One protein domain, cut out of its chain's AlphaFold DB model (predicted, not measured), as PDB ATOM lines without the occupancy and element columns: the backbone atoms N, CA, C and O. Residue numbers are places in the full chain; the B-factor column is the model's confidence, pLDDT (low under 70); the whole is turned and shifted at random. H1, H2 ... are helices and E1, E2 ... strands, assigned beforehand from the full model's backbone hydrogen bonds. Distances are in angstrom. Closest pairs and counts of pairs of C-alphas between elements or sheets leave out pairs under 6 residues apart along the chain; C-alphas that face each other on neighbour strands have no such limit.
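This is residues 2 to 11 and 38 to 102 of the 187 residues of a protein of Miscanthus lutarioriparius (UniProt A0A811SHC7). There is little regular structure here: loops wind about a tiny parallel sheet, E1 beside E2, with the short helices H2 and H3 on different sides of this body. A long loop arm leads away to H1, and residues 41 to 47 stick out. The 75 printed residues run E1, H1, H2, E2, H3, class mixed, with only 24 in named elements. The whole is only just loose, close to compact, with radius of gyration of the C-alphas 14.0 A, and spans 42 by 27 by 24 A.

Start at E1, residues 3 to 5, parallel to E2, residues 75 to 77, at 19 degrees; N 76 and O 3 are 2.9 A apart, within hydrogen-bond range. Residues 56 to 57 pair, parallel, with 75 to 76. H2, residues 67 to 72, comes closest to E2 at the C-alphas of Val 70 and Leu 76, 7.6 A. H3, residues 91 to 98, touches no helix and is only just apart from E1, closest 8.3 A. H1, residues 39 to 42, is apart from H2. Every O i to N i+4 pair is within range in H2 and H3; H1 is too short for one.

Find C-alpha 3 at (30.620, -36.636, 15.247); E1 runs 6.7 A and E2 6.6 A. H1 spans 5.3 A, H2 8.9 A, and H3 10.4 A to C-alpha 98 at (38.679, -46.657, 12.591).

The C-alphas of Asp 45 and Glu 87, the farthest apart, are 42.7 A apart. Residues 12 to 37 are not printed, a 17.2 A gap between C-alphas 11 and 38. Links H1 to H2 and E2 to H3 are long. Look for pLDDT under 70 at residues 2 to 11, 38 to 54 and 101 to 102.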
ATOM      1  N   LYS A   2      28.793 -40.637  17.245       60.03
ATOM      2  CA  LYS A   2      29.770 -39.571  17.559       60.03
ATOM      3  C   LYS A   2      30.093 -38.801  16.280       60.03
ATOM      4  O   LYS A   2      30.232 -39.420  15.229       60.03
ATOM      5  N   GLN A   3      30.215 -37.481  16.371       61.06
ATOM      6  CA  GLN A   3      30.620 -36.636  15.247       61.06
ATOM      7  C   GLN A   3      32.107 -36.293  15.360       61.06
ATOM      8  O   GLN A   3      32.580 -35.904  16.427       61.06
ATOM      9  N   PHE A   4      32.844 -36.426  14.261       57.09
ATOM     10  CA  PHE A   4      34.260 -36.074  14.190       57.09
ATOM     11  C   PHE A   4      34.432 -34.809  13.354       57.09
ATOM     12  O   PHE A   4      33.876 -34.718  12.259       57.09
ATOM     13  N   VAL A   5      35.193 -33.848  13.870       61.62
ATOM     14  CA  VAL A   5      35.470 -32.572  13.197       61.62
ATOM     15  C   VAL A   5      36.980 -32.379  13.105       61.62
ATOM     16  O   VAL A   5      37.719 -32.679  14.047       61.62
ATOM     17  N   ALA A   6      37.447 -31.916  11.950       56.53
ATOM     18  CA  ALA A   6      38.839 -31.577  11.713       56.53
ATOM     19  C   ALA A   6      38.925 -30.083  11.405       56.53
ATOM     20  O   ALA A   6      38.311 -29.627  10.447       56.53
ATOM     21  N   ASP A   7      39.694 -29.348  12.203       53.62
ATOM     22  CA  ASP A   7      39.960 -27.936  11.935       53.62
ATOM     23  C   ASP A   7      41.284 -27.784  11.175       53.62
ATOM     24  O   ASP A   7      42.284 -28.421  11.534       53.62
ATOM     25  N   ASP A   8      41.296 -26.897  10.178       40.72
ATOM     26  CA  ASP A   8      42.496 -26.482   9.426       40.72
ATOM     27  C   ASP A   8      43.190 -25.265  10.074       40.72
ATOM     28  O   ASP A   8      44.106 -24.660   9.515       40.72
ATOM     29  N   GLY A   9      42.731 -24.880  11.267       39.84
ATOM     30  CA  GLY A   9      43.133 -23.663  11.958       39.84
ATOM     31  C   GLY A   9      44.469 -23.792  12.679       39.84
ATOM     32  O   GLY A   9      44.636 -24.634  13.562       39.84
ATOM     33  N   LEU A  10      45.386 -22.881  12.333       37.50
ATOM     34  CA  LEU A  10      46.538 -22.467  13.132       37.50
ATOM     35  C   LEU A  10      46.155 -22.483  14.620       37.50
ATOM     36  O   LEU A  10      45.258 -21.750  15.043       37.50
ATOM     37  N   ALA A  11      46.800 -23.341  15.408       35.03
ATOM     38  CA  ALA A  11      46.567 -23.384  16.839       35.03
ATOM     39  C   ALA A  11      46.860 -21.997  17.422       35.03
ATOM     40  O   ALA A  11      48.010 -21.561  17.458       35.03
ATOM     41  N   PRO A  38      32.773 -15.929  14.540       46.56
ATOM     42  CA  PRO A  38      31.828 -14.833  14.854       46.56
ATOM     43  C   PRO A  38      30.560 -14.718  13.971       46.56
ATOM     44  O   PRO A  38      29.500 -14.456  14.535       46.56
ATOM     45  N   PRO A  39      30.560 -14.947  12.636       45.66
ATOM     46  CA  PRO A  39      29.342 -14.780  11.828       45.66
ATOM     47  C   PRO A  39      28.216 -15.755  12.183       45.66
ATOM     48  O   PRO A  39      27.049 -15.375  12.210       45.66
ATOM     49  N   ALA A  40      28.567 -17.009  12.494       47.75
ATOM     50  CA  ALA A  40      27.581 -18.043  12.794       47.75
ATOM     51  C   ALA A  40      26.772 -17.730  14.062       47.75
ATOM     52  O   ALA A  40      25.607 -18.084  14.121       47.75
ATOM     53  N   LEU A  41      27.347 -17.035  15.051       49.53
ATOM     54  CA  LEU A  41      26.642 -16.680  16.289       49.53
ATOM     55  C   LEU A  41      25.714 -15.465  16.115       49.53
ATOM     56  O   LEU A  41      24.683 -15.398  16.780       49.53
ATOM     57  N   ILE A  42      26.033 -14.546  15.193       50.47
ATOM     58  CA  ILE A  42      25.181 -13.390  14.848       50.47
ATOM     59  C   ILE A  42      23.952 -13.839  14.041       50.47
ATOM     60  O   ILE A  42      22.857 -13.322  14.250       50.47
ATOM     61  N   ALA A  43      24.106 -14.843  13.170       54.62
ATOM     62  CA  ALA A  43      23.036 -15.346  12.303       54.62
ATOM     63  C   ALA A  43      21.815 -15.911  13.057       54.62
ATOM     64  O   ALA A  43      20.750 -16.073  12.468       54.62
ATOM     65  N   PHE A  44      21.957 -16.207  14.349       58.84
ATOM     66  CA  PHE A  44      20.912 -16.835  15.149       58.84
ATOM     67  C   PHE A  44      20.193 -15.888  16.123       58.84
ATOM     68  O   PHE A  44      19.399 -16.395  16.903       58.84
ATOM     69  N   ASP A  45      20.420 -14.566  16.099       60.59
ATOM     70  CA  ASP A  45      19.629 -13.535  16.821       60.59
ATOM     71  C   ASP A  45      19.112 -13.958  18.219       60.59
ATOM     72  O   ASP A  45      17.912 -14.081  18.472       60.59
ATOM     73  N   GLY A  46      20.026 -14.315  19.127       61.78
ATOM     74  CA  GLY A  46      19.671 -14.718  20.499       61.78
ATOM     75  C   GLY A  46      18.992 -16.089  20.645       61.78
ATOM     76  O   GLY A  46      18.654 -16.487  21.757       61.78
ATOM     77  N   ARG A  47      18.828 -16.854  19.559       62.09
ATOM     78  CA  ARG A  47      18.275 -18.224  19.546       62.09
ATOM     79  C   ARG A  47      19.336 -19.316  19.717       62.09
ATOM     80  O   ARG A  47      19.004 -20.499  19.661       62.09
ATOM     81  N   VAL A  48      20.602 -18.948  19.924       63.91
ATOM     82  CA  VAL A  48      21.676 -19.906  20.226       63.91
ATOM     83  C   VAL A  48      21.602 -20.303  21.694       63.91
ATOM     84  O   VAL A  48      21.739 -19.459  22.576       63.91
ATOM     85  N   GLN A  49      21.443 -21.596  21.956       61.88
ATOM     86  CA  GLN A  49      21.606 -22.156  23.294       61.88
ATOM     87  C   GLN A  49      23.013 -22.736  23.433       61.88
ATOM     88  O   GLN A  49      23.513 -23.395  22.519       61.88
ATOM     89  N   ALA A  50      23.659 -22.479  24.571       59.00
ATOM     90  CA  ALA A  50      24.939 -23.100  24.878       59.00
ATOM     91  C   ALA A  50      24.745 -24.615  25.023       59.00
ATOM     92  O   ALA A  50      23.845 -25.070  25.724       59.00
ATOM     93  N   ILE A  51      25.593 -25.389  24.348       61.56
ATOM     94  CA  ILE A  51      25.651 -26.841  24.514       61.56
ATOM     95  C   ILE A  51      26.526 -27.140  25.736       61.56
ATOM     96  O   ILE A  51      27.495 -26.421  25.982       61.56
ATOM     97  N   GLU A  52      26.198 -28.204  26.473       66.62
ATOM     98  CA  GLU A  52      27.018 -28.713  27.575       66.62
ATOM     99  C   GLU A  52      28.479 -28.897  27.111       66.62
ATOM    100  O   GLU A  52      28.725 -29.692  26.195       66.62
ATOM    101  N   PRO A  53      29.462 -28.189  27.703       62.97
ATOM    102  CA  PRO A  53      30.849 -28.228  27.241       62.97
ATOM    103  C   PRO A  53      31.447 -29.636  27.201       62.97
ATOM    104  O   PRO A  53      32.240 -29.936  26.312       62.97
ATOM    105  N   LEU A  54      31.027 -30.527  28.106       66.50
ATOM    106  CA  LEU A  54      31.473 -31.925  28.137       66.50
ATOM    107  C   LEU A  54      31.081 -32.726  26.886       66.50
ATOM    108  O   LEU A  54      31.654 -33.783  26.630       66.50
ATOM    109  N   TRP A  55      30.119 -32.247  26.094       73.69
ATOM    110  CA  TRP A  55      29.721 -32.902  24.847       73.69
ATOM    111  C   TRP A  55      30.686 -32.612  23.697       73.69
ATOM    112  O   TRP A  55      30.611 -33.287  22.667       73.69
ATOM    113  N   ASN A  56      31.584 -31.641  23.854       77.31
ATOM    114  CA  ASN A  56      32.518 -31.211  22.828       77.31
ATOM    115  C   ASN A  56      33.959 -31.333  23.345       77.31
ATOM    116  O   ASN A  56      34.366 -30.615  24.256       77.31
ATOM    117  N   LEU A  57      34.741 -32.239  22.751       79.12
ATOM    118  CA  LEU A  57      36.122 -32.489  23.163       79.12
ATOM    119  C   LEU A  57      37.119 -31.963  22.129       79.12
ATOM    120  O   LEU A  57      37.307 -32.608  21.093       79.12
ATOM    121  N   PRO A  58      37.792 -30.832  22.406       81.44
ATOM    122  CA  PRO A  58      38.803 -30.274  21.523       81.44
ATOM    123  C   PRO A  58      40.227 -30.754  21.803       81.44
ATOM    124  O   PRO A  58      40.549 -31.307  22.859       81.44
ATOM    125  N   GLY A  59      41.117 -30.466  20.850       80.69
ATOM    126  CA  GLY A  59      42.563 -30.636  21.007       80.69
ATOM    127  C   GLY A  59      43.081 -32.055  20.765       80.69
ATOM    128  O   GLY A  59      44.247 -32.330  21.073       80.69
ATOM    129  N   LEU A  60      42.263 -32.951  20.200       83.81
ATOM    130  CA  LEU A  60      42.747 -34.263  19.777       83.81
ATOM    131  C   LEU A  60      43.816 -34.090  18.683       83.81
ATOM    132  O   LEU A  60      43.741 -33.189  17.849       83.81
ATOM    133  N   GLY A  61      44.846 -34.935  18.714       81.25
ATOM    134  CA  GLY A  61      46.021 -34.831  17.838       81.25
ATOM    135  C   GLY A  61      47.165 -33.983  18.418       81.25
ATOM    136  O   GLY A  61      48.327 -34.199  18.073       81.25
ATOM    137  N   TRP A  62      46.888 -33.089  19.376       83.94
ATOM    138  CA  TRP A  62      47.937 -32.529  20.242       83.94
ATOM    139  C   TRP A  62      48.260 -33.489  21.386       83.94
ATOM    140  O   TRP A  62      49.431 -33.752  21.658       83.94
ATOM    141  N   ARG A  63      47.210 -34.066  21.983       86.06
ATOM    142  CA  ARG A  63      47.252 -35.022  23.098       86.06
ATOM    143  C   ARG A  63      46.228 -36.144  22.909       86.06
ATOM    144  O   ARG A  63      45.274 -35.988  22.142       86.06
ATOM    145  N   VAL A  64      46.409 -37.236  23.649       88.56
ATOM    146  CA  VAL A  64      45.395 -38.284  23.823       88.56
ATOM    147  C   VAL A  64      44.559 -37.935  25.064       88.56
ATOM    148  O   VAL A  64      45.139 -37.698  26.125       88.56
ATOM    149  N   PRO A  65      43.225 -37.804  24.956       86.94
ATOM    150  CA  PRO A  65      42.367 -37.484  26.095       86.94
ATOM    151  C   PRO A  65      42.128 -38.704  26.996       86.94
ATOM    152  O   PRO A  65      42.299 -39.846  26.576       86.94
ATOM    153  N   HIS A  66      41.656 -38.461  28.224       89.19
ATOM    154  CA  HIS A  66      41.214 -39.536  29.114       89.19
ATOM    155  C   HIS A  66      40.026 -40.308  28.494       89.19
ATOM    156  O   HIS A  66      39.125 -39.661  27.942       89.19
ATOM    157  N   PRO A  67      39.961 -41.650  28.606       87.50
ATOM    158  CA  PRO A  67      38.895 -42.458  28.002       87.50
ATOM    159  C   PRO A  67      37.475 -42.026  28.389       87.50
ATOM    160  O   PRO A  67      36.580 -42.006  27.543       87.50
ATOM    161  N   ASP A  68      37.268 -41.609  29.640       87.50
ATOM    162  CA  ASP A  68      35.959 -41.135  30.104       87.50
ATOM    163  C   ASP A  68      35.490 -39.885  29.357       87.50
ATOM    164  O   ASP A  68      34.331 -39.807  28.952       87.50
ATOM    165  N   LEU A  69      36.395 -38.940  29.079       85.94
ATOM    166  CA  LEU A  69      36.057 -37.749  28.298       85.94
ATOM    167  C   LEU A  69      35.601 -38.146  26.895       85.94
ATOM    168  O   LEU A  69      34.582 -37.653  26.416       85.94
ATOM    169  N   VAL A  70      36.294 -39.096  26.259       86.00
ATOM    170  CA  VAL A  70      35.888 -39.626  24.951       86.00
ATOM    171  C   VAL A  70      34.502 -40.250  25.032       86.00
ATOM    172  O   VAL A  70      33.690 -40.015  24.139       86.00
ATOM    173  N   ARG A  71      34.203 -41.016  26.088       84.88
ATOM    174  CA  ARG A  71      32.907 -41.678  26.285       84.88
ATOM    175  C   ARG A  71      31.760 -40.669  26.365       84.88
ATOM    176  O   ARG A  71      30.797 -40.834  25.614       84.88
ATOM    177  N   PHE A  72      31.891 -39.636  27.199       83.56
ATOM    178  CA  PHE A  72      30.852 -38.622  27.428       83.56
ATOM    179  C   PHE A  72      30.697 -37.607  26.288       83.56
ATOM    180  O   PHE A  72      29.639 -36.998  26.150       83.56
ATOM    181  N   SER A  73      31.713 -37.461  25.438       80.81
ATOM    182  CA  SER A  73      31.677 -36.491  24.342       80.81
ATOM    183  C   SER A  73      30.811 -36.957  23.174       80.81
ATOM    184  O   SER A  73      30.932 -38.090  22.697       80.81
ATOM    185  N   ALA A  74      29.973 -36.063  22.658       74.88
ATOM    186  CA  ALA A  74      29.213 -36.276  21.431       74.88
ATOM    187  C   ALA A  74      30.038 -35.909  20.185       74.88
ATOM    188  O   ALA A  74      29.935 -36.580  19.156       74.88
ATOM    189  N   VAL A  75      30.881 -34.878  20.298       73.94
ATOM    190  CA  VAL A  75      31.710 -34.342  19.214       73.94
ATOM    191  C   VAL A  75      33.185 -34.379  19.607       73.94
ATOM    192  O   VAL A  75      33.560 -33.920  20.686       73.94
ATOM    193  N   LEU A  76      34.026 -34.912  18.723       80.25
ATOM    194  CA  LEU A  76      35.475 -35.012  18.896       80.25
ATOM    195  C   LEU A  76      36.174 -34.127  17.854       80.25
ATOM    196  O   LEU A  76      36.051 -34.380  16.654       80.25
ATOM    197  N   HIS A  77      36.916 -33.110  18.303       80.62
ATOM    198  CA  HIS A  77      37.638 -32.191  17.415       80.62
ATOM    199  C   HIS A  77      39.126 -32.521  17.372       80.62
ATOM    200  O   HIS A  77      39.876 -32.319  18.336       80.62
ATOM    201  N   PHE A  78      39.569 -33.003  16.215       77.06
ATOM    202  CA  PHE A  78      40.976 -33.238  15.914       77.06
ATOM    203  C   PHE A  78      41.658 -31.938  15.505       77.06
ATOM    204  O   PHE A  78      42.046 -31.779  14.355       77.06
ATOM    205  N   SER A  79      41.798 -30.990  16.425       77.62
ATOM    206  CA  SER A  79      42.407 -29.679  16.145       77.62
ATOM    207  C   SER A  79      43.946 -29.715  16.073       77.62
ATOM    208  O   SER A  79      44.573 -28.694  15.812       77.62
ATOM    209  N   GLY A  80      44.583 -30.860  16.351       73.56
ATOM    210  CA  GLY A  80      46.038 -31.033  16.277       73.56
ATOM    211  C   GLY A  80      46.542 -31.691  14.992       73.56
ATOM    212  O   GLY A  80      45.757 -32.250  14.229       73.56
ATOM    213  N   PRO A  81      47.865 -31.661  14.752       71.19
ATOM    214  CA  PRO A  81      48.465 -32.127  13.501       71.19
ATOM    215  C   PRO A  81      48.419 -33.653  13.345       71.19
ATOM    216  O   PRO A  81      48.403 -34.159  12.226       71.19
ATOM    217  N   ARG A  82      48.354 -34.408  14.453       78.31
ATOM    218  CA  ARG A  82      48.271 -35.879  14.447       78.31
ATOM    219  C   ARG A  82      46.837 -36.350  14.233       78.31
ATOM    220  O   ARG A  82      46.193 -36.883  15.139       78.31
ATOM    221  N   LYS A  83      46.325 -36.088  13.034       79.38
ATOM    222  CA  LYS A  83      44.987 -36.502  12.613       79.38
ATOM    223  C   LYS A  83      44.902 -38.036  12.510       79.38
ATOM    224  O   LYS A  83      45.872 -38.645  12.068       79.38
ATOM    225  N   PRO A  84      43.771 -38.674  12.860       77.69
ATOM    226  CA  PRO A  84      43.678 -40.131  13.014       77.69
ATOM    227  C   PRO A  84      43.759 -40.924  11.701       77.69
ATOM    228  O   PRO A  84      44.069 -42.111  11.728       77.69
ATOM    229  N   TRP A  85      43.508 -40.279  10.560       75.50
ATOM    230  CA  TRP A  85      43.672 -40.852   9.217       75.50
ATOM    231  C   TRP A  85      45.099 -40.710   8.661       75.50
ATOM    232  O   TRP A  85      45.351 -41.113   7.530       75.50
ATOM    233  N   LEU A  86      46.031 -40.133   9.425       73.69
ATOM    234  CA  LEU A  86      47.455 -40.071   9.083       73.69
ATOM    235  C   LEU A  86      48.231 -41.142   9.862       73.69
ATOM    236  O   LEU A  86      47.788 -41.613  10.911       73.69
ATOM    237  N   GLU A  87      49.416 -41.531   9.394       71.81
ATOM    238  CA  GLU A  87      50.258 -42.492  10.130       71.81
ATOM    239  C   GLU A  87      50.893 -41.912  11.393       71.81
ATOM    240  O   GLU A  87      51.101 -42.636  12.358       71.81
ATOM    241  N   VAL A  88      51.085 -40.592  11.449       73.94
ATOM    242  CA  VAL A  88      51.543 -39.871  12.655       73.94
ATOM    243  C   VAL A  88      50.494 -39.775  13.761       73.94
ATOM    244  O   VAL A  88      50.763 -39.198  14.817       73.94
ATOM    245  N   ALA A  89      49.280 -40.278  13.527       81.69
ATOM    246  CA  ALA A  89      48.246 -40.347  14.543       81.69
ATOM    247  C   ALA A  89      48.747 -41.061  15.803       81.69
ATOM    248  O   ALA A  89      49.461 -42.058  15.729       81.69
ATOM    249  N   PHE A  90      48.276 -40.615  16.966       87.88
ATOM    250  CA  PHE A  90      48.346 -41.464  18.148       87.88
ATOM    251  C   PHE A  90      47.581 -42.773  17.876       87.88
ATOM    252  O   PHE A  90      46.439 -42.692  17.400       87.88
ATOM    253  N   PRO A  91      48.164 -43.956  18.154       89.50
ATOM    254  CA  PRO A  91      47.532 -45.242  17.863       89.50
ATOM    255  C   PRO A  91      46.110 -45.359  18.421       89.50
ATOM    256  O   PRO A  91      45.213 -45.850  17.736       89.50
ATOM    257  N   GLU A  92      45.874 -44.826  19.616       90.12
ATOM    258  CA  GLU A  92      44.581 -44.826  20.302       90.12
ATOM    259  C   GLU A  92      43.543 -43.997  19.542       90.12
ATOM    260  O   GLU A  92      42.393 -44.408  19.390       90.12
ATOM    261  N   LEU A  93      43.945 -42.837  19.015       86.62
ATOM    262  CA  LEU A  93      43.063 -41.971  18.232       86.62
ATOM    263  C   LEU A  93      42.763 -42.565  16.855       86.62
ATOM    264  O   LEU A  93      41.639 -42.435  16.366       86.62
ATOM    265  N   ARG A  94      43.744 -43.241  16.249       83.62
ATOM    266  CA  ARG A  94      43.560 -43.977  14.995       83.62
ATOM    267  C   ARG A  94      42.584 -45.134  15.179       83.62
ATOM    268  O   ARG A  94      41.641 -45.249  14.403       83.62
ATOM    269  N   GLN A  95      42.755 -45.942  16.223       83.19
ATOM    270  CA  GLN A  95      41.829 -47.031  16.553       83.19
ATOM    271  C   GLN A  95      40.423 -46.508  16.856       83.19
ATOM    272  O   GLN A  95      39.448 -47.039  16.326       83.19
ATOM    273  N   LEU A  96      40.317 -45.434  17.646       83.38
ATOM    274  CA  LEU A  96      39.042 -44.787  17.950       83.38
ATOM    275  C   LEU A  96      38.311 -44.355  16.675       83.38
ATOM    276  O   LEU A  96      37.114 -44.599  16.550       83.38
ATOM    277  N   TRP A  97      39.012 -43.722  15.735       81.94
ATOM    278  CA  TRP A  97      38.433 -43.294  14.462       81.94
ATOM    279  C   TRP A  97      38.035 -44.483  13.584       81.94
ATOM    280  O   TRP A  97      36.886 -44.548  13.150       81.94
ATOM    281  N   LEU A  98      38.935 -45.454  13.391       75.31
ATOM    282  CA  LEU A  98      38.679 -46.657  12.591       75.31
ATOM    283  C   LEU A  98      37.466 -47.445  13.099       75.31
ATOM    284  O   LEU A  98      36.675 -47.920  12.292       75.31
ATOM    285  N   ALA A  99      37.274 -47.529  14.418       77.69
ATOM    286  CA  ALA A  99      36.126 -48.206  15.025       77.69
ATOM    287  C   ALA A  99      34.768 -47.570  14.665       77.69
ATOM    288  O   ALA A  99      33.733 -48.216  14.809       77.69
ATOM    289  N   HIS A 100      34.758 -46.311  14.216       72.19
ATOM    290  CA  HIS A 100      33.549 -45.598  13.798       72.19
ATOM    291  C   HIS A 100      33.392 -45.522  12.274       72.19
ATOM    292  O   HIS A 100      32.406 -44.960  11.794       72.19
ATOM    293  N   LEU A 101      34.333 -46.080  11.506       67.62
ATOM    294  CA  LEU A 101      34.206 -46.192  10.058       67.62
ATOM    295  C   LEU A 101      33.504 -47.490   9.689       67.62
ATOM    296  O   LEU A 101      33.855 -48.571  10.161       67.62
ATOM    297  N   ASN A 102      32.557 -47.394   8.765       65.81
ATOM    298  CA  ASN A 102      31.997 -48.573   8.132       65.81
ATOM    299  C   ASN A 102      32.905 -48.999   6.969       65.81
ATOM    300  O   ASN A 102      32.804 -48.458   5.874       65.81
TER     301      ASN A 102